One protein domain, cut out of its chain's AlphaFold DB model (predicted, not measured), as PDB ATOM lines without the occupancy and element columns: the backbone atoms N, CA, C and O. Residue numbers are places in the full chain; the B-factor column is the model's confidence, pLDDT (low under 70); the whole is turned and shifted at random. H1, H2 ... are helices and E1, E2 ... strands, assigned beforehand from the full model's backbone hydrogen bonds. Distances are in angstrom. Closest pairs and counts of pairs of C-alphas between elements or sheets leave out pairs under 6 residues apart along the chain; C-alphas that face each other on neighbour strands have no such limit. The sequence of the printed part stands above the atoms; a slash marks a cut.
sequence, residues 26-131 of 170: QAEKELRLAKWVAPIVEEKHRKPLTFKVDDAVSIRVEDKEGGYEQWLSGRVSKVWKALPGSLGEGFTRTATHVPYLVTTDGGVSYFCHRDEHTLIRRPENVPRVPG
ATOM      1  N   GLN A  26       9.818 -16.251  -7.716       97.94
ATOM      2  CA  GLN A  26       9.049 -17.300  -8.382       97.94
ATOM      3  C   GLN A  26       9.378 -17.323  -9.881       97.94
ATOM      4  O   GLN A  26       9.208 -16.329 -10.588       97.94
ATOM      5  N   ALA A  27       9.837 -18.469 -10.389       97.25
ATOM      6  CA  ALA A  27      10.483 -18.554 -11.698       97.25
ATOM      7  C   ALA A  27       9.571 -18.154 -12.870       97.25
ATOM      8  O   ALA A  27      10.038 -17.575 -13.852       97.25
ATOM      9  N   GLU A  28       8.274 -18.441 -12.756       95.81
ATOM     10  CA  GLU A  28       7.280 -18.160 -13.797       95.81
ATOM     11  C   GLU A  28       6.798 -16.707 -13.798       95.81
ATOM     12  O   GLU A  28       6.509 -16.157 -14.859       95.81
ATOM     13  N   LYS A  29       6.719 -16.070 -12.623       96.06
ATOM     14  CA  LYS A  29       6.094 -14.746 -12.471       96.06
ATOM     15  C   LYS A  29       7.105 -13.609 -12.375       96.06
ATOM     16  O   LYS A  29       6.832 -12.494 -12.802       96.06
ATOM     17  N   GLU A  30       8.286 -13.889 -11.835       94.88
ATOM     18  CA  GLU A  30       9.205 -12.862 -11.338       94.88
ATOM     19  C   GLU A  30      10.568 -12.882 -12.043       94.88
ATOM     20  O   GLU A  30      11.575 -12.405 -11.518       94.88
ATOM     21  N   LEU A  31      10.617 -13.389 -13.279       93.75
ATOM     22  CA  LEU A  31      11.839 -13.451 -14.089       93.75
ATOM     23  C   LEU A  31      12.556 -12.094 -14.204       93.75
ATOM     24  O   LEU A  31      13.786 -12.038 -14.186       93.75
ATOM     25  N   ARG A  32      11.798 -10.996 -14.332       91.19
ATOM     26  CA  ARG A  32      12.369  -9.643 -14.433       91.19
ATOM     27  C   ARG A  32      13.137  -9.258 -13.168       91.19
ATOM     28  O   ARG A  32      14.253  -8.765 -13.283       91.19
ATOM     29  N   LEU A  33      12.584  -9.559 -11.991       92.06
ATOM     30  CA  LEU A  33      13.234  -9.292 -10.706       92.06
ATOM     31  C   LEU A  33      14.511 -10.123 -10.561       92.06
ATOM     32  O   LEU A  33      15.570  -9.579 -10.256       92.06
ATOM     33  N   ALA A  34      14.453 -11.414 -10.904       94.38
ATOM     34  CA  ALA A  34      15.636 -12.271 -10.896       94.38
ATOM     35  C   ALA A  34      16.753 -11.733 -11.813       94.38
ATOM     36  O   ALA A  34      17.912 -11.709 -11.409       94.38
ATOM     37  N   LYS A  35      16.422 -11.243 -13.017       92.44
ATOM     38  CA  LYS A  35      17.399 -10.634 -13.941       92.44
ATOM     39  C   LYS A  35      18.035  -9.347 -13.408       92.44
ATOM     40  O   LYS A  35      19.176  -9.061 -13.774       92.44
ATOM     41  N   TRP A  36      17.294  -8.571 -12.617       89.62
ATOM     42  CA  TRP A  36      17.750  -7.296 -12.056       89.62
ATOM     43  C   TRP A  36      18.651  -7.477 -10.841       89.62
ATOM     44  O   TRP A  36      19.647  -6.774 -10.713       89.62
ATOM     45  N   VAL A  37      18.301  -8.407  -9.953       91.00
ATOM     46  CA  VAL A  37      18.977  -8.553  -8.654       91.00
ATOM     47  C   VAL A  37      20.142  -9.546  -8.718       91.00
ATOM     48  O   VAL A  37      21.080  -9.461  -7.920       91.00
ATOM     49  N   ALA A  38      20.120 -10.491  -9.663       93.44
ATOM     50  CA  ALA A  38      21.195 -11.465  -9.807       93.44
ATOM     51  C   ALA A  38      22.528 -10.811 -10.219       93.44
ATOM     52  O   ALA A  38      22.555  -9.872 -11.019       93.44
ATOM     53  N   PRO A  39      23.664 -11.322  -9.714       91.75
ATOM     54  CA  PRO A  39      24.973 -10.802 -10.065       91.75
ATOM     55  C   PRO A  39      25.318 -11.131 -11.524       91.75
ATOM     56  O   PRO A  39      25.104 -12.242 -12.013       91.75
ATOM     57  N   ILE A  40      25.916 -10.166 -12.222       92.25
ATOM     58  CA  ILE A  40      26.391 -10.348 -13.597       92.25
ATOM     59  C   ILE A  40      27.759 -11.029 -13.550       92.25
ATOM     60  O   ILE A  40      28.790 -10.374 -13.401       92.25
ATOM     61  N   VAL A  41      27.764 -12.356 -13.665       90.69
ATOM     62  CA  VAL A  41      28.978 -13.181 -13.586       90.69
ATOM     63  C   VAL A  41      29.220 -13.889 -14.917       90.69
ATOM     64  O   VAL A  41      28.393 -14.674 -15.386       90.69
ATOM     65  N   GLU A  42      30.373 -13.617 -15.530       91.31
ATOM     66  CA  GLU A  42      30.849 -14.357 -16.704       91.31
ATOM     67  C   GLU A  42      31.155 -15.811 -16.341       91.31
ATOM     68  O   GLU A  42      31.548 -16.108 -15.215       91.31
ATOM     69  N   GLU A  43      31.030 -16.722 -17.304       92.81
ATOM     70  CA  GLU A  43      31.176 -18.160 -17.060       92.81
ATOM     71  C   GLU A  43      32.509 -18.541 -16.402       92.81
ATOM     72  O   GLU A  43      32.512 -19.257 -15.405       92.81
ATOM     73  N   LYS A  44      33.623 -17.963 -16.863       94.19
ATOM     74  CA  LYS A  44      34.962 -18.177 -16.283       94.19
ATOM     75  C   LYS A  44      35.117 -17.704 -14.830       94.19
ATOM     76  O   LYS A  44      36.059 -18.108 -14.161       94.19
ATOM     77  N   HIS A  45      34.229 -16.835 -14.345       94.06
ATOM     78  CA  HIS A  45      34.259 -16.297 -12.980       94.06
ATOM     79  C   HIS A  45      33.250 -16.985 -12.049       94.06
ATOM     80  O   HIS A  45      33.123 -16.606 -10.882       94.06
ATOM     81  N   ARG A  46      32.516 -17.986 -12.546       94.69
ATOM     82  CA  ARG A  46      31.572 -18.762 -11.743       94.69
ATOM     83  C   ARG A  46      32.334 -19.608 -10.733       94.69
ATOM     84  O   ARG A  46      33.048 -20.541 -11.086       94.69
ATOM     85  N   LYS A  47      32.171 -19.266  -9.457       93.81
ATOM     86  CA  LYS A  47      32.740 -20.030  -8.346       93.81
ATOM     87  C   LYS A  47      31.973 -21.347  -8.148       93.81
ATOM     88  O   LYS A  47      30.800 -21.426  -8.525       93.81
ATOM     89  N   PRO A  48      32.602 -22.368  -7.540       95.50
ATOM     90  CA  PRO A  48      31.881 -23.533  -7.041       95.50
ATOM     91  C   PRO A  48      30.761 -23.100  -6.092       95.50
ATOM     92  O   PRO A  48      30.970 -22.238  -5.241       95.50
ATOM     93  N   LEU A  49      29.586 -23.691  -6.278       96.31
ATOM     94  CA  LEU A  49      28.394 -23.416  -5.485       96.31
ATOM     95  C   LEU A  49      28.320 -24.355  -4.277       96.31
ATOM     96  O   LEU A  49      28.802 -25.489  -4.335       96.31
ATOM     97  N   THR A  50      27.709 -23.878  -3.196       95.44
ATOM     98  CA  THR A  50      27.547 -24.623  -1.939       95.44
ATOM     99  C   THR A  50      26.685 -25.875  -2.111       95.44
ATOM    100  O   THR A  50      27.004 -26.922  -1.541       95.44
ATOM    101  N   PHE A  51      25.613 -25.778  -2.903       97.00
ATOM    102  CA  PHE A  51      24.661 -26.864  -3.144       97.00
ATOM    103  C   PHE A  51      24.798 -27.433  -4.559       97.00
ATOM    104  O   PHE A  51      25.159 -26.734  -5.510       97.00
ATOM    105  N   LYS A  52      24.487 -28.718  -4.705       98.12
ATOM    106  CA  LYS A  52      24.478 -29.449  -5.977       98.12
ATOM    107  C   LYS A  52      23.049 -29.763  -6.399       98.12
ATOM    108  O   LYS A  52      22.117 -29.614  -5.619       98.12
ATOM    109  N   VAL A  53      22.882 -30.203  -7.644       98.50
ATOM    110  CA  VAL A  53      21.598 -30.738  -8.119       98.50
ATOM    111  C   VAL A  53      21.150 -31.883  -7.201       98.50
ATOM    112  O   VAL A  53      21.983 -32.651  -6.728       98.50
ATOM    113  N   ASP A  54      19.847 -31.939  -6.935       98.38
ATOM    114  CA  ASP A  54      19.138 -32.869  -6.045       98.38
ATOM    115  C   ASP A  54      19.365 -32.695  -4.532       98.38
ATOM    116  O   ASP A  54      18.649 -33.323  -3.736       98.38
ATOM    117  N   ASP A  55      20.260 -31.790  -4.113       98.44
ATOM    118  CA  ASP A  55      20.410 -31.442  -2.698       98.44
ATOM    119  C   ASP A  55      19.092 -30.896  -2.136       98.44
ATOM    120  O   ASP A  55      18.440 -30.032  -2.732       98.44
ATOM    121  N   ALA A  56      18.723 -31.393  -0.952       98.38
ATOM    122  CA  ALA A  56      17.618 -30.853  -0.176       98.38
ATOM    123  C   ALA A  56      18.013 -29.492   0.405       98.38
ATOM    124  O   ALA A  56      19.055 -29.353   1.053       98.38
ATOM    125  N   VAL A  57      17.167 -28.495   0.176       98.31
ATOM    126  CA  VAL A  57      17.400 -27.106   0.571       98.31
ATOM    127  C   VAL A  57      16.111 -26.467   1.061       98.31
ATOM    128  O   VAL A  57      15.010 -26.925   0.760       98.31
ATOM    129  N   SER A  58      16.256 -25.366   1.782       98.06
ATOM    130  CA  SER A  58      15.171 -24.442   2.062       98.06
ATOM    131  C   SER A  58      15.545 -23.064   1.549       98.06
ATOM    132  O   SER A  58      16.665 -22.596   1.764       98.06
ATOM    133  N   ILE A  59      14.601 -22.422   0.870       98.12
ATOM    134  CA  ILE A  59      14.777 -21.099   0.278       98.12
ATOM    135  C   ILE A  59      13.885 -20.071   0.948       98.12
ATOM    136  O   ILE A  59      12.750 -20.371   1.315       98.12
ATOM    137  N   ARG A  60      14.384 -18.846   1.064       96.44
ATOM    138  CA  ARG A  60      13.600 -17.711   1.532       96.44
ATOM    139  C   ARG A  60      12.688 -17.203   0.422       96.44
ATOM    140  O   ARG A  60      13.155 -16.967  -0.690       96.44
ATOM    141  N   VAL A  61      11.411 -17.006   0.723       96.38
ATOM    142  CA  VAL A  61      10.408 -16.493  -0.227       96.38
ATOM    143  C   VAL A  61       9.749 -15.226   0.316       96.38
ATOM    144  O   VAL A  61      10.306 -14.590   1.211       96.38
ATOM    145  N   GLU A  62       8.614 -14.818  -0.258       93.88
ATOM    146  CA  GLU A  62       7.804 -13.728   0.292       93.88
ATOM    147  C   GLU A  62       7.515 -13.951   1.775       93.88
ATOM    148  O   GLU A  62       7.252 -15.068   2.215       93.88
ATOM    149  N   ASP A  63       7.574 -12.869   2.543       91.62
ATOM    150  CA  ASP A  63       7.235 -12.916   3.955       91.62
ATOM    151  C   ASP A  63       5.750 -13.245   4.139       91.62
ATOM    152  O   ASP A  63       4.895 -12.868   3.334       91.62
ATOM    153  N   LYS A  64       5.434 -13.918   5.246       89.75
ATOM    154  CA  LYS A  64       4.046 -14.159   5.643       89.75
ATOM    155  C   LYS A  64       3.355 -12.848   6.002       89.75
ATOM    156  O   LYS A  64       3.995 -11.845   6.335       89.75
ATOM    157  N   GLU A  65       2.028 -12.907   6.059       86.38
ATOM    158  CA  GLU A  65       1.225 -11.857   6.679       86.38
ATOM    159  C   GLU A  65       1.775 -11.509   8.078       86.38
ATOM    160  O   GLU A  65       2.131 -12.386   8.873       86.38
ATOM    161  N   GLY A  66       1.940 -10.213   8.350       84.56
ATOM    162  CA  GLY A  66       2.586  -9.711   9.568       84.56
ATOM    163  C   GLY A  66       4.113  -9.547   9.492       84.56
ATOM    164  O   GLY A  66       4.720  -9.134  10.489       84.56
ATOM    165  N   GLY A  67       4.728  -9.828   8.337       86.62
ATOM    166  CA  GLY A  67       6.140  -9.545   8.054       86.62
ATOM    167  C   GLY A  67       7.113 -10.561   8.652       86.62
ATOM    168  O   GLY A  67       8.268 -10.233   8.921       86.62
ATOM    169  N   TYR A  68       6.669 -11.788   8.918       89.81
ATOM    170  CA  TYR A  68       7.547 -12.864   9.385       89.81
ATOM    171  C   TYR A  68       8.195 -13.578   8.207       89.81
ATOM    172  O   TYR A  68       7.536 -13.841   7.203       89.81
ATOM    173  N   GLU A  69       9.478 -13.916   8.342       91.12
ATOM    174  CA  GLU A  69      10.186 -14.618   7.275       91.12
ATOM    175  C   GLU A  69       9.533 -15.969   6.963       91.12
ATOM    176  O   GLU A  69       9.051 -16.682   7.852       91.12
ATOM    177  N   GLN A  70       9.550 -16.334   5.685       93.81
ATOM    178  CA  GLN A  70       9.076 -17.623   5.213       93.81
ATOM    179  C   GLN A  70      10.189 -18.363   4.485       93.81
ATOM    180  O   GLN A  70      10.859 -17.819   3.606       93.81
ATOM    181  N   TRP A  71      10.331 -19.639   4.834       95.94
ATOM    182  CA  TRP A  71      11.250 -20.565   4.196       95.94
ATOM    183  C   TRP A  71      10.457 -21.740   3.624       95.94
ATOM    184  O   TRP A  71       9.628 -22.320   4.328       95.94
ATOM    185  N   LEU A  72      10.688 -22.077   2.356       97.56
ATOM    186  CA  LEU A  72      10.079 -23.232   1.694       97.56
ATOM    187  C   LEU A  72      11.130 -24.304   1.439       97.56
ATOM    188  O   LEU A  72      12.193 -24.008   0.894       97.56
ATOM    189  N   SER A  73      10.813 -25.542   1.809       98.06
ATOM    190  CA  SER A  73      11.635 -26.712   1.507       98.06
ATOM    191  C   SER A  73      11.481 -27.147   0.052       98.06
ATOM    192  O   SER A  73      10.431 -26.955  -0.572       98.06
ATOM    193  N   GLY A  74      12.557 -27.699  -0.496       98.38
ATOM    194  CA  GLY A  74      12.614 -28.182  -1.862       98.38
ATOM    195  C   GLY A  74      13.955 -28.805  -2.209       98.38
ATOM    196  O   GLY A  74      14.754 -29.167  -1.340       98.38
ATOM    197  N   ARG A  75      14.217 -28.905  -3.512       98.75
ATOM    198  CA  ARG A  75      15.471 -29.430  -4.060       98.75
ATOM    199  C   ARG A  75      16.036 -28.537  -5.143       98.75
ATOM    200  O   ARG A  75      15.298 -27.956  -5.944       98.75
ATOM    201  N   VAL A  76      17.360 -28.471  -5.202       98.75
ATOM    202  CA  VAL A  76      18.062 -27.808  -6.304       98.75
ATOM    203  C   VAL A  76      17.834 -28.609  -7.580       98.75
ATOM    204  O   VAL A  76      18.349 -29.705  -7.748       98.75
ATOM    205  N   SER A  77      17.078 -28.050  -8.513       98.50
ATOM    206  CA  SER A  77      16.816 -28.681  -9.806       98.50
ATOM    207  C   SER A  77      17.916 -28.385 -10.818       98.50
ATOM    208  O   SER A  77      18.218 -29.218 -11.666       98.50
ATOM    209  N   LYS A  78      18.503 -27.180 -10.771       98.44
ATOM    210  CA  LYS A  78      19.611 -26.774 -11.650       98.44
ATOM    211  C   LYS A  78      20.561 -25.834 -10.920       98.44
ATOM    212  O   LYS A  78      20.111 -24.938 -10.211       98.44
ATOM    213  N   VAL A  79      21.855 -25.999 -11.174       98.31
ATOM    214  CA  VAL A  79      22.907 -25.041 -10.808       98.31
ATOM    215  C   VAL A  79      23.260 -24.171 -12.011       98.31
ATOM    216  O   VAL A  79      23.152 -24.635 -13.147       98.31
ATOM    217  N   TRP A  80      23.652 -22.918 -11.775       97.25
ATOM    218  CA  TRP A  80      23.913 -21.927 -12.826       97.25
ATOM    219  C   TRP A  80      22.792 -21.911 -13.875       97.25
ATOM    220  O   TRP A  80      23.015 -22.071 -15.074       97.25
ATOM    221  N   LYS A  81      21.546 -21.765 -13.418       97.44
ATOM    222  CA  LYS A  81      20.374 -21.762 -14.294       97.44
ATOM    223  C   LYS A  81      20.403 -20.523 -15.184       97.44
ATOM    224  O   LYS A  81      20.297 -19.404 -14.690       97.44
ATOM    225  N   ALA A  82      20.461 -20.737 -16.496       95.81
ATOM    226  CA  ALA A  82      20.247 -19.683 -17.481       95.81
ATOM    227  C   ALA A  82      18.842 -19.067 -17.342       95.81
ATOM    228  O   ALA A  82      17.837 -19.791 -17.278       95.81
ATOM    229  N   LEU A  83      18.785 -17.738 -17.319       93.94
ATOM    230  CA  LEU A  83      17.564 -16.943 -17.303       93.94
ATOM    231  C   LEU A  83      17.097 -16.701 -18.750       93.94
ATOM    232  O   LEU A  83      17.858 -16.141 -19.539       93.94
ATOM    233  N   PRO A  84      15.873 -17.113 -19.126       91.00
ATOM    234  CA  PRO A  84      15.398 -17.004 -20.504       91.00
ATOM    235  C   PRO A  84      15.108 -15.555 -20.928       91.00
ATOM    236  O   PRO A  84      14.913 -14.668 -20.098       91.00
ATOM    237  N   GLY A  85      15.017 -15.329 -22.241       84.12
ATOM    238  CA  GLY A  85      14.621 -14.055 -22.855       84.12
ATOM    239  C   GLY A  85      15.756 -13.034 -22.997       84.12
ATOM    240  O   GLY A  85      16.784 -13.137 -22.331       84.12
ATOM    241  N   SER A  86      15.543 -12.024 -23.841       74.81
ATOM    242  CA  SER A  86      16.500 -10.945 -24.116       74.81
ATOM    243  C   SER A  86      16.739 -10.022 -22.910       74.81
ATOM    244  O   SER A  86      16.039 -10.089 -21.888       74.81
ATOM    245  N   LEU A  87      17.766  -9.173 -23.020       67.06
ATOM    246  CA  LEU A  87      17.942  -8.007 -22.151       67.06
ATOM    247  C   LEU A  87      16.671  -7.150 -22.263       67.06
ATOM    248  O   LEU A  87      16.187  -6.924 -23.372       67.06
ATOM    249  N   GLY A  88      16.088  -6.738 -21.136       64.25
ATOM    250  CA  GLY A  88      14.942  -5.826 -21.167       64.25
ATOM    251  C   GLY A  88      15.325  -4.498 -21.826       64.25
ATOM    252  O   GLY A  88      16.494  -4.108 -21.796       64.25
ATOM    253  N   GLU A  89      14.352  -3.796 -22.406       59.22
ATOM    254  CA  GLU A  89      14.574  -2.440 -22.916       59.22
ATOM    255  C   GLU A  89      15.117  -1.530 -21.800       59.22
ATOM    256  O   GLU A  89      14.653  -1.583 -20.661       59.22
ATOM    257  N   GLY A  90      16.138  -0.730 -22.117       65.44
ATOM    258  CA  GLY A  90      16.770   0.202 -21.176       65.44
ATOM    259  C   GLY A  90      17.914  -0.370 -20.327       65.44
ATOM    260  O   GLY A  90      18.549   0.387 -19.597       65.44
ATOM    261  N   PHE A  91      18.237  -1.664 -20.435       65.88
ATOM    262  CA  PHE A  91      19.355  -2.260 -19.694       65.88
ATOM    263  C   PHE A  91      20.620  -2.344 -20.541       65.88
ATOM    264  O   PHE A  91      20.643  -2.999 -21.580       65.88
ATOM    265  N   THR A  92      21.713  -1.755 -20.050       70.88
ATOM    266  CA  THR A  92      23.042  -1.948 -20.650       70.88
ATOM    267  C   THR A  92      23.554  -3.369 -20.424       70.88
ATOM    268  O   THR A  92      24.209  -3.928 -21.301       70.88
ATOM    269  N   ARG A  93      23.246  -3.981 -19.266       76.88
ATOM    270  CA  ARG A  93      23.558  -5.382 -18.931       76.88
ATOM    271  C   ARG A  93      22.541  -5.935 -17.924       76.88
ATOM    272  O   ARG A  93      22.153  -5.228 -17.000       76.88
ATOM    273  N   THR A  94      22.160  -7.206 -18.052       86.56
ATOM    274  CA  THR A  94      21.415  -7.948 -17.014       86.56
ATOM    275  C   THR A  94      22.100  -9.275 -16.727       86.56
ATOM    276  O   THR A  94      22.890  -9.766 -17.539       86.56
ATOM    277  N   ALA A  95      21.775  -9.892 -15.593       90.88
ATOM    278  CA  ALA A  95      22.220 -11.250 -15.336       90.88
ATOM    279  C   ALA A  95      21.638 -12.210 -16.379       90.88
ATOM    280  O   ALA A  95      20.469 -12.120 -16.763       90.88
ATOM    281  N   THR A  96      22.469 -13.141 -16.833       93.25
ATOM    282  CA  THR A  96      22.060 -14.208 -17.753       93.25
ATOM    283  C   THR A  96      21.846 -15.528 -17.026       93.25
ATOM    284  O   THR A  96      21.256 -16.439 -17.594       93.25
ATOM    285  N   HIS A  97      22.337 -15.655 -15.791       96.00
ATOM    286  CA  HIS A  97      22.289 -16.882 -15.003       96.00
ATOM    287  C   HIS A  97      22.062 -16.563 -13.524       96.00
ATOM    288  O   HIS A  97      22.486 -15.514 -13.045       96.00
ATOM    289  N   VAL A  98      21.449 -17.500 -12.805       97.44
ATOM    290  CA  VAL A  98      21.360 -17.505 -11.339       97.44
ATOM    291  C   VAL A  98      22.048 -18.742 -10.769       97.44
ATOM    292  O   VAL A  98      22.060 -19.774 -11.443       97.44
ATOM    293  N   PRO A  99      22.593 -18.683  -9.542       98.06
ATOM    294  CA  PRO A  99      23.192 -19.835  -8.879       98.06
ATOM    295  C   PRO A  99      22.288 -21.063  -8.852       98.06
ATOM    296  O   PRO A  99      22.744 -22.135  -9.243       98.06
ATOM    297  N   TYR A 100      21.010 -20.913  -8.484       98.62
ATOM    298  CA  TYR A 100      20.118 -22.065  -8.347       98.62
ATOM    299  C   TYR A 100      18.727 -21.838  -8.935       98.62
ATOM    300  O   TYR A 100      18.123 -20.773  -8.801       98.62
ATOM    301  N   LEU A 101      18.198 -22.903  -9.535       98.62
ATOM    302  CA  LEU A 101      16.767 -23.137  -9.675       98.62
ATOM    303  C   LEU A 101      16.365 -24.169  -8.628       98.62
ATOM    304  O   LEU A 101      16.891 -25.283  -8.647       98.62
ATOM    305  N   VAL A 102      15.439 -23.811  -7.747       98.81
ATOM    306  CA  VAL A 102      14.935 -24.691  -6.690       98.81
ATOM    307  C   VAL A 102      13.472 -24.996  -6.960       98.81
ATOM    308  O   VAL A 102      12.682 -24.073  -7.138       98.81
ATOM    309  N   THR A 103      13.114 -26.278  -6.978       98.69
ATOM    310  CA  THR A 103      11.715 -26.721  -7.009       98.69
ATOM    311  C   THR A 103      11.300 -27.058  -5.589       98.69
ATOM    312  O   THR A 103      11.939 -27.893  -4.949       98.69
ATOM    313  N   THR A 104      10.275 -26.381  -5.077       98.44
ATOM    314  CA  THR A 104       9.734 -26.646  -3.741       98.44
ATOM    315  C   THR A 104       9.006 -27.983  -3.704       98.44
ATOM    316  O   THR A 104       8.598 -28.507  -4.740       98.44
ATOM    317  N   ASP A 105       8.776 -28.512  -2.505       97.88
ATOM    318  CA  ASP A 105       8.009 -29.753  -2.326       97.88
ATOM    319  C   ASP A 105       6.560 -29.631  -2.850       97.88
ATOM    320  O   ASP A 105       5.930 -30.626  -3.196       97.88
ATOM    321  N   GLY A 106       6.047 -28.399  -2.976       97.00
ATOM    322  CA  GLY A 106       4.768 -28.085  -3.623       97.00
ATOM    323  C   GLY A 106       4.827 -27.981  -5.154       97.00
ATOM    324  O   GLY A 106       3.849 -27.561  -5.764       97.00
ATOM    325  N   GLY A 107       5.963 -28.299  -5.782       97.81
ATOM    326  CA  GLY A 107       6.145 -28.286  -7.239       97.81
ATOM    327  C   GLY A 107       6.412 -26.908  -7.853       97.81
ATOM    328  O   GLY A 107       6.497 -26.789  -9.074       97.81
ATOM    329  N   VAL A 108       6.572 -25.859  -7.042       98.31
ATOM    330  CA  VAL A 108       6.787 -24.491  -7.533       98.31
ATOM    331  C   VAL A 108       8.277 -24.207  -7.680       98.31
ATOM    332  O   VAL A 108       9.060 -24.439  -6.763       98.31
ATOM    333  N   SER A 109       8.678 -23.661  -8.825       98.50
ATOM    334  CA  SER A 109      10.069 -23.286  -9.087       98.50
ATOM    335  C   SER A 109      10.392 -21.852  -8.669       98.50
ATOM    336  O   SER A 109       9.642 -20.922  -8.973       98.50
ATOM    337  N   TYR A 110      11.563 -21.663  -8.066       98.69
ATOM    338  CA  TYR A 110      12.109 -20.368  -7.669       98.69
ATOM    339  C   TYR A 110      13.553 -20.199  -8.148       98.69
ATOM    340  O   TYR A 110      14.365 -21.127  -8.094       98.69
ATOM    341  N   PHE A 111      13.886 -18.987  -8.578       98.56
ATOM    342  CA  PHE A 111      15.257 -18.553  -8.803       98.56
ATOM    343  C   PHE A 111      15.865 -18.082  -7.482       98.56
ATOM    344  O   PHE A 111      15.380 -17.126  -6.876       98.56
ATOM    345  N   CYS A 112      16.954 -18.726  -7.065       98.19
ATOM    346  CA  CYS A 112      17.810 -18.237  -5.992       98.19
ATOM    347  C   CYS A 112      19.011 -17.539  -6.628       98.19
ATOM    348  O   CYS A 112      19.866 -18.178  -7.249       98.19
ATOM    349  N   HIS A 113      19.028 -16.211  -6.542       97.19
ATOM    350  CA  HIS A 113      19.934 -15.362  -7.313       97.19
ATOM    351  C   HIS A 113      21.311 -15.167  -6.671       97.19
ATOM    352  O   HIS A 113      22.209 -14.669  -7.349       97.19
ATOM    353  N   ARG A 114      21.525 -15.607  -5.425       96.69
ATOM    354  CA  ARG A 114      22.845 -15.642  -4.771       96.69
ATOM    355  C   ARG A 114      23.037 -16.923  -3.973       96.69
ATOM    356  O   ARG A 114      22.083 -17.470  -3.430       96.69
ATOM    357  N   ASP A 115      24.284 -17.370  -3.878       96.00
ATOM    358  CA  ASP A 115      24.681 -18.453  -2.978       96.00
ATOM    359  C   ASP A 115      24.968 -17.902  -1.579       96.00
ATOM    360  O   ASP A 115      26.116 -17.786  -1.154       96.00
ATOM    361  N   GLU A 116      23.909 -17.461  -0.902       94.94
ATOM    362  CA  GLU A 116      24.000 -16.807   0.399       94.94
ATOM    363  C   GLU A 116      23.035 -17.430   1.409       94.94
ATOM    364  O   GLU A 116      21.872 -17.710   1.114       94.94
ATOM    365  N   HIS A 117      23.513 -17.580   2.646       90.50
ATOM    366  CA  HIS A 117      22.752 -18.140   3.765       90.50
ATOM    367  C   HIS A 117      21.466 -17.366   4.106       90.50
ATOM    368  O   HIS A 117      20.623 -17.867   4.842       90.50
ATOM    369  N   THR A 118      21.302 -16.133   3.636       93.19
ATOM    370  CA  THR A 118      20.073 -15.340   3.791       93.19
ATOM    371  C   THR A 118      18.969 -15.771   2.824       93.19
ATOM    372  O   THR A 118      17.808 -15.461   3.082       93.19
ATOM    373  N   LEU A 119      19.314 -16.506   1.759       95.94
ATOM    374  CA  LEU A 119      18.404 -16.928   0.693       95.94
ATOM    375  C   LEU A 119      18.240 -18.439   0.594       95.94
ATOM    376  O   LEU A 119      17.143 -18.898   0.289       95.94
ATOM    377  N   ILE A 120      19.305 -19.206   0.823       96.81
ATOM    378  CA  ILE A 120      19.299 -20.663   0.692       96.81
ATOM    379  C   ILE A 120      20.063 -21.319   1.843       96.81
ATOM    380  O   ILE A 120      21.137 -20.873   2.247       96.81
ATOM    381  N   ARG A 121      19.491 -22.380   2.412       95.44
ATOM    382  CA  ARG A 121      20.072 -23.141   3.525       95.44
ATOM    383  C   ARG A 121      19.793 -24.628   3.360       95.44
ATOM    384  O   ARG A 121      18.906 -25.021   2.609       95.44
ATOM    385  N   ARG A 122      20.504 -25.456   4.128       95.12
ATOM    386  CA  ARG A 122      20.032 -26.821   4.406       95.12
ATOM    387  C   ARG A 122      18.761 -26.755   5.271       95.12
ATOM    388  O   ARG A 122      18.706 -25.860   6.122       95.12
ATOM    389  N   PRO A 123      17.786 -27.665   5.107       95.06
ATOM    390  CA  PRO A 123      16.534 -27.629   5.866       95.06
ATOM    391  C   PRO A 123      16.729 -27.594   7.385       95.06
ATOM    392  O   PRO A 123      16.093 -26.809   8.082       95.06
ATOM    393  N   GLU A 124      17.693 -28.353   7.902       90.56
ATOM    394  CA  GLU A 124      18.043 -28.400   9.323       90.56
ATOM    395  C   GLU A 124      18.654 -27.093   9.870       90.56
ATOM    396  O   GLU A 124      18.835 -26.950  11.079       90.56
ATOM    397  N   ASN A 125      18.973 -26.135   8.992       89.81
ATOM    398  CA  ASN A 125      19.610 -24.861   9.328       89.81
ATOM    399  C   ASN A 125      18.715 -23.635   9.104       89.81
ATOM    400  O   ASN A 125      19.182 -22.500   9.260       89.81
ATOM    401  N   VAL A 126      17.451 -23.838   8.739       90.62
ATOM    402  CA  VAL A 126      16.441 -22.773   8.741       90.62
ATOM    403  C   VAL A 126      16.241 -22.261  10.176       90.62
ATOM    404  O   VAL A 126      16.285 -23.071  11.107       90.62
ATOM    405  N   PRO A 127      16.037 -20.945  10.389       84.88
ATOM    406  CA  PRO A 127      15.736 -20.415  11.716       84.88
ATOM    407  C   PRO A 127      14.549 -21.139  12.357       84.88
ATOM    408  O   PRO A 127      13.476 -21.241  11.764       84.88
ATOM    409  N   ARG A 128      14.733 -21.637  13.585       81.50
ATOM    410  CA  ARG A 128      13.668 -22.348  14.319       81.50
ATOM    411  C   ARG A 128      12.537 -21.421  14.755       81.50
ATOM    412  O   ARG A 128      11.396 -21.852  14.871       81.50
ATOM    413  N   VAL A 129      12.875 -20.159  15.006       82.12
ATOM    414  CA  VAL A 129      11.932 -19.101  15.367       82.12
ATOM    415  C   VAL A 129      11.932 -18.080  14.230       82.12
ATOM    416  O   VAL A 129      12.964 -17.443  14.012       82.12
ATOM    417  N   PRO A 130      10.815 -17.919  13.498       82.88
ATOM    418  CA  PRO A 130      10.725 -16.936  12.427       82.88
ATOM    419  C   PRO A 130      10.935 -15.511  12.945       82.88
ATOM    420  O   PRO A 130      10.255 -15.070  13.873       82.88
ATOM    421  N   GLY A 131      11.850 -14.778  12.318       85.06
ATOM    422  CA  GLY A 131      12.108 -13.374  12.624       85.06
ATOM    423  C   GLY A 131      11.446 -12.398  11.648       85.06
ATOM    424  O   GLY A 131      11.179 -12.707  10.482       85.06
TER     425      GLY A 131
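Overview. This is residues 26 to 131 of the 170 residues of the protein "Hypothetical protein" of Alexandrium andersonii (UniProt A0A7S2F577). With little regular structure, the domain is a strongly twisted, curled sheet of four strands with long loops around it and a short helix, H1, grazing it. The antiparallel sheet, E1 E2 E3 E4, is a meander, each strand following its neighbour. Mostly strand, 106 residues are printed, 36 in named elements, H1 first; compact, radius of gyration of the C-alphas 14.0 A, spans 41 by 31 by 23 A.

Arrangement. E2, residues 71 to 82, and E3, residues 97 to 104, form a hairpin; N 80 and O 99 are 2.8 A apart. E2 bends by 84 degrees at residue 74. Edge strand E1, residues 56 to 60, forms a hairpin with E2; N 57 and O 74 are 2.9 A apart. Edge strand E4, residues 109 to 112, forms one with E3; N 102 and O 110 are 2.9 A apart. H1, residues 31 to 37, every O i to N i+4 pair within hydrogen-bond range, only grazes the sheet.

Along the chain. E2 measures 23.5 A, E3 19.5 A. H1 begins at C-alpha 31 (11.839, -13.451, -14.089); E4 ends at C-alpha 112 (17.810, -18.237, -5.992).

Size, cuts and confidence. The printed part has no cut. Links H1 to E1 and E2 to E3 are long. Residues 87 to 91 have pLDDT under 70.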